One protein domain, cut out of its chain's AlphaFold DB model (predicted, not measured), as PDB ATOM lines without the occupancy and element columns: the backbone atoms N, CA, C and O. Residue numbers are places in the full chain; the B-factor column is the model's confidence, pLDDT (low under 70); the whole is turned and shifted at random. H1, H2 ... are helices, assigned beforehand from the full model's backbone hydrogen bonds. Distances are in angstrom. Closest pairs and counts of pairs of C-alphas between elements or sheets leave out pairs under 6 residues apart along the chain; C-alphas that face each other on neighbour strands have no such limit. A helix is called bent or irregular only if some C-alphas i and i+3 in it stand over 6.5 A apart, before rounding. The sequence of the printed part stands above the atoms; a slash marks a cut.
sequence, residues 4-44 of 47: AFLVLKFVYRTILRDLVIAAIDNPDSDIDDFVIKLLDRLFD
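What this domain is: This is residues 4 to 44 of the 47 residues of an uncharacterized protein of marine sediment metagenome (UniProt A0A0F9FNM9). Two helices make an open V: a long bent helix, H1, and a shorter one, H2, which folds back from the turn at residues 26 to 29 and packs on H1b, the second arm of H1. Beyond that contact the two sides spread, and H1a, the first arm of H1, lies apart from H2. The printed part has 41 residues with two named helices, H1 then H2, and no named strand; the class is all helix. It is only just compact, close to loose, with a radius of gyration of the C-alphas of 10.7 A, and it is flat, spanning 33 by 20 by 10 A.

Where its parts are: H1, residues 4 to 25, was assigned as one helix by its hydrogen bonds, but it is bent: C-alphas 14 and 17 are 6.6 A apart. Its arm H1a, residues 4 to 14, begins with C-alpha 4 at (88.909, 117.580, 126.507) and is 15.2 A long from first to last C-alpha. Its arm H1b, residues 17 to 25, is 12.3 A long and ends with C-alpha 25 at (97.028, 145.455, 131.731). H2, residues 30 to 43, is 20.4 A long and ends with C-alpha 43 at (97.527, 126.809, 119.474).

How they stand to each other: H1a and H1b are near each other, at a steep tilt of 46 degrees. H1b and H2 touch, and H2 does so with residues 31 to 35 alone; the closest C-alphas are those of Ala 23 and Asp 32, 4.4 A apart. They run opposite ways at a steep tilt of 46 degrees. H1a and H2 are apart. In H1a, H1b and H2 every O i to N i+4 pair is within hydrogen-bond range.

The domain as a whole: The two C-alphas farthest apart are those of Ala 4 and Asp 28, 33.0 A. The link from H1 to H2 is tight, and residues 25 to 30 stand free. The printed part has no cut. Its mean pLDDT is 84.3, and no printed residue is under 70.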
ATOM      1  N   ALA A   4      87.719 116.742 126.655       77.81
ATOM      2  CA  ALA A   4      88.909 117.580 126.507       77.81
ATOM      3  C   ALA A   4      88.587 119.071 126.281       77.81
ATOM      4  O   ALA A   4      89.280 119.926 126.814       77.81
ATOM      5  N   PHE A   5      87.494 119.410 125.588       83.00
ATOM      6  CA  PHE A   5      87.082 120.801 125.376       83.00
ATOM      7  C   PHE A   5      86.536 121.439 126.660       83.00
ATOM      8  O   PHE A   5      86.734 122.628 126.896       83.00
ATOM      9  N   LEU A   6      85.882 120.651 127.521       85.25
ATOM     10  CA  LEU A   6      85.459 121.107 128.849       85.25
ATOM     11  C   LEU A   6      86.659 121.341 129.772       85.25
ATOM     12  O   LEU A   6      86.689 122.346 130.478       85.25
ATOM     13  N   VAL A   7      87.659 120.457 129.726       84.81
ATOM     14  CA  VAL A   7      88.918 120.625 130.469       84.81
ATOM     15  C   VAL A   7      89.671 121.861 129.979       84.81
ATOM     16  O   VAL A   7      90.065 122.685 130.795       84.81
ATOM     17  N   LEU A   8      89.782 122.057 128.663       84.12
ATOM     18  CA  LEU A   8      90.416 123.240 128.080       84.12
ATOM     19  C   LEU A   8      89.708 124.533 128.510       84.12
ATOM     20  O   LEU A   8      90.362 125.487 128.916       84.12
ATOM     21  N   LYS A   9      88.367 124.552 128.506       84.88
ATOM     22  CA  LYS A   9      87.577 125.693 129.003       84.88
ATOM     23  C   LYS A   9      87.804 125.971 130.485       84.88
ATOM     24  O   LYS A   9      87.834 127.133 130.881       84.88
ATOM     25  N   PHE A  10      87.930 124.925 131.298       87.19
ATOM     26  CA  PHE A  10      88.202 125.063 132.724       87.19
ATOM     27  C   PHE A  10      89.602 125.640 132.963       87.19
ATOM     28  O   PHE A  10      89.728 126.659 133.633       87.19
ATOM     29  N   VAL A  11      90.629 125.062 132.336       84.94
ATOM     30  CA  VAL A  11      92.017 125.551 132.417       84.94
ATOM     31  C   VAL A  11      92.120 126.992 131.919       84.94
ATOM     32  O   VAL A  11      92.741 127.826 132.577       84.94
ATOM     33  N   TYR A  12      91.448 127.314 130.810       85.62
ATOM     34  CA  TYR A  12      91.394 128.681 130.308       85.62
ATOM     35  C   TYR A  12      90.771 129.633 131.327       85.62
ATOM     36  O   TYR A  12      91.362 130.654 131.655       85.62
ATOM     37  N   ARG A  13      89.598 129.289 131.872       88.50
ATOM     38  CA  ARG A  13      88.887 130.146 132.827       88.50
ATOM     39  C   ARG A  13      89.663 130.365 134.125       88.50
ATOM     40  O   ARG A  13      89.553 131.448 134.683       88.50
ATOM     41  N   THR A  14      90.354 129.346 134.623       85.25
ATOM     42  CA  THR A  14      90.971 129.372 135.954       85.25
ATOM     43  C   THR A  14      92.394 129.916 135.947       85.25
ATOM     44  O   THR A  14      92.815 130.469 136.953       85.25
ATOM     45  N   ILE A  15      93.144 129.731 134.857       84.75
ATOM     46  CA  ILE A  15      94.580 130.038 134.830       84.75
ATOM     47  C   ILE A  15      94.900 131.011 133.698       84.75
ATOM     48  O   ILE A  15      95.406 132.100 133.951       84.75
ATOM     49  N   LEU A  16      94.579 130.651 132.451       85.19
ATOM     50  CA  LEU A  16      95.006 131.453 131.296       85.19
ATOM     51  C   LEU A  16      94.309 132.811 131.236       85.19
ATOM     52  O   LEU A  16      94.925 133.783 130.828       85.19
ATOM     53  N   ARG A  17      93.041 132.900 131.646       87.81
ATOM     54  CA  ARG A  17      92.263 134.139 131.557       87.81
ATOM     55  C   ARG A  17      92.877 135.261 132.386       87.81
ATOM     56  O   ARG A  17      92.981 136.374 131.887       87.81
ATOM     57  N   ASP A  18      93.280 134.970 133.617       87.06
ATOM     58  CA  ASP A  18      93.848 135.983 134.509       87.06
ATOM     59  C   ASP A  18      95.271 136.358 134.075       87.06
ATOM     60  O   ASP A  18      95.634 137.529 134.120       87.06
ATOM     61  N   LEU A  19      96.032 135.388 133.556       84.56
ATOM     62  CA  LEU A  19      97.333 135.611 132.917       84.56
ATOM     63  C   LEU A  19      97.226 136.544 131.701       84.56
ATOM     64  O   LEU A  19      97.978 137.505 131.603       84.56
ATOM     65  N   VAL A  20      96.259 136.303 130.814       86.44
ATOM     66  CA  VAL A  20      96.009 137.145 129.634       86.44
ATOM     67  C   VAL A  20      95.560 138.548 130.030       86.44
ATOM     68  O   VAL A  20      96.016 139.517 129.439       86.44
ATOM     69  N   ILE A  21      94.693 138.682 131.038       87.88
ATOM     70  CA  ILE A  21      94.280 140.002 131.538       87.88
ATOM     71  C   ILE A  21      95.481 140.751 132.127       87.88
ATOM     72  O   ILE A  21      95.681 141.913 131.799       87.88
ATOM     73  N   ALA A  22      96.311 140.082 132.933       85.44
ATOM     74  CA  ALA A  22      97.507 140.689 133.511       85.44
ATOM     75  C   ALA A  22      98.520 141.139 132.444       85.44
ATOM     76  O   ALA A  22      99.124 142.198 132.598       85.44
ATOM     77  N   ALA A  23      98.674 140.367 131.366       85.25
ATOM     78  CA  ALA A  23      99.492 140.740 130.214       85.25
ATOM     79  C   ALA A  23      98.930 141.974 129.482       85.25
ATOM     80  O   ALA A  23      99.665 142.916 129.213       85.25
ATOM     81  N   ILE A  24      97.611 142.029 129.246       84.56
ATOM     82  CA  ILE A  24      96.947 143.190 128.621       84.56
ATOM     83  C   ILE A  24      97.093 144.455 129.479       84.56
ATOM     84  O   ILE A  24      97.321 145.539 128.943       84.56
ATOM     85  N   ASP A  25      96.949 144.327 130.799       87.81
ATOM     86  CA  ASP A  25      97.028 145.455 131.731       87.81
ATOM     87  C   ASP A  25      98.473 145.961 131.919       87.81
ATOM     88  O   ASP A  25      98.671 147.117 132.301       87.81
ATOM     89  N   ASN A  26      99.483 145.123 131.649       82.69
ATOM     90  CA  ASN A  26     100.899 145.487 131.726       82.69
ATOM     91  C   ASN A  26     101.735 144.843 130.592       82.69
ATOM     92  O   ASN A  26     102.470 143.877 130.838       82.69
ATOM     93  N   PRO A  27     101.641 145.387 129.364       74.19
ATOM     94  CA  PRO A  27     102.212 144.784 128.156       74.19
ATOM     95  C   PRO A  27     103.747 144.827 128.079       74.19
ATOM     96  O   PRO A  27     104.327 144.069 127.321       74.19
ATOM     97  N   ASP A  28     104.425 145.655 128.883       76.12
ATOM     98  CA  ASP A  28     105.901 145.720 128.930       76.12
ATOM     99  C   ASP A  28     106.499 144.839 130.048       76.12
ATOM    100  O   ASP A  28     107.627 145.052 130.502       76.12
ATOM    101  N   SER A  29     105.730 143.874 130.562       75.56
ATOM    102  CA  SER A  29     106.175 142.980 131.634       75.56
ATOM    103  C   SER A  29     106.597 141.610 131.106       75.56
ATOM    104  O   SER A  29     106.026 141.105 130.146       75.56
ATOM    105  N   ASP A  30     107.522 140.942 131.807       78.56
ATOM    106  CA  ASP A  30     107.960 139.564 131.498       78.56
ATOM    107  C   ASP A  30     106.794 138.550 131.412       78.56
ATOM    108  O   ASP A  30     106.933 137.449 130.873       78.56
ATOM    109  N   ILE A  31     105.637 138.905 131.983       81.88
ATOM    110  CA  ILE A  31     104.408 138.112 131.952       81.88
ATOM    111  C   ILE A  31     103.769 138.140 130.560       81.88
ATOM    112  O   ILE A  31     103.258 137.103 130.144       81.88
ATOM    113  N   ASP A  32     103.821 139.258 129.831       81.25
ATOM    114  CA  ASP A  32     103.283 139.352 128.467       81.25
ATOM    115  C   ASP A  32     104.013 138.386 127.523       81.25
ATOM    116  O   ASP A  32     103.399 137.483 126.948       81.25
ATOM    117  N   ASP A  33     105.347 138.455 127.508       84.88
ATOM    118  CA  ASP A  33     106.213 137.546 126.748       84.88
ATOM    119  C   ASP A  33     105.960 136.067 127.079       84.88
ATOM    120  O   ASP A  33     106.011 135.189 126.208       84.88
ATOM    121  N   PHE A  34     105.717 135.757 128.355       85.94
ATOM    122  CA  PHE A  34     105.394 134.402 128.791       85.94
ATOM    123  C   PHE A  34     104.014 133.956 128.294       85.94
ATOM    124  O   PHE A  34     103.867 132.818 127.834       85.94
ATOM    125  N   VAL A  35     103.008 134.828 128.385       86.62
ATOM    126  CA  VAL A  35     101.634 134.543 127.960       86.62
ATOM    127  C   VAL A  35     101.572 134.305 126.458       86.62
ATOM    128  O   VAL A  35     100.978 133.308 126.048       86.62
ATOM    129  N   ILE A  36     102.228 135.143 125.655       86.00
ATOM    130  CA  ILE A  36     102.298 134.979 124.198       86.00
ATOM    131  C   ILE A  36     102.899 133.612 123.842       86.00
ATOM    132  O   ILE A  36     102.232 132.801 123.204       86.00
ATOM    133  N   LYS A  37     104.080 133.268 124.379       87.88
ATOM    134  CA  LYS A  37     104.731 131.965 124.120       87.88
ATOM    135  C   LYS A  37     103.894 130.766 124.570       87.88
ATOM    136  O   LYS A  37     103.930 129.700 123.957       87.88
ATOM    137  N   LEU A  38     103.171 130.898 125.683       86.00
ATOM    138  CA  LEU A  38     102.291 129.841 126.180       86.00
ATOM    139  C   LEU A  38     101.099 129.621 125.243       86.00
ATOM    140  O   LEU A  38     100.727 128.474 124.991       86.00
ATOM    141  N   LEU A  39     100.505 130.704 124.742       84.56
ATOM    142  CA  LEU A  39      99.400 130.647 123.792       84.56
ATOM    143  C   LEU A  39      99.861 130.122 122.430       84.56
ATOM    144  O   LEU A  39      99.185 129.254 121.881       84.56
ATOM    145  N   ASP A  40     101.025 130.549 121.941       89.25
ATOM    146  CA  ASP A  40     101.587 130.071 120.676       89.25
ATOM    147  C   ASP A  40     101.814 128.557 120.701       89.25
ATOM    148  O   ASP A  40     101.408 127.854 119.778       89.25
ATOM    149  N   ARG A  41     102.327 128.010 121.809       85.62
ATOM    150  CA  ARG A  41     102.444 126.552 121.994       85.62
ATOM    151  C   ARG A  41     101.107 125.837 122.135       85.62
ATOM    152  O   ARG A  41     100.979 124.690 121.719       85.62
ATOM    153  N   LEU A  42     100.125 126.466 122.777       83.25
ATOM    154  CA  LEU A  42      98.806 125.865 122.978       83.25
ATOM    155  C   LEU A  42      98.025 125.756 121.663       83.25
ATOM    156  O   LEU A  42      97.257 124.808 121.488       83.25
ATOM    157  N   PHE A  43      98.207 126.727 120.767       84.25
ATOM    158  CA  PHE A  43      97.527 126.809 119.474       84.25
ATOM    159  C   PHE A  43      98.396 126.399 118.283       84.25
ATOM    160  O   PHE A  43      97.906 126.427 117.154       84.25
ATOM    161  N   ASP A  44      99.627 125.955 118.541       84.62
ATOM    162  CA  ASP A  44     100.586 125.494 117.531       84.62
ATOM    163  C   ASP A  44     100.955 126.597 116.512       84.62
ATOM    164  O   ASP A  44     101.159 126.350 115.325       84.62
TER     165      ASP A  44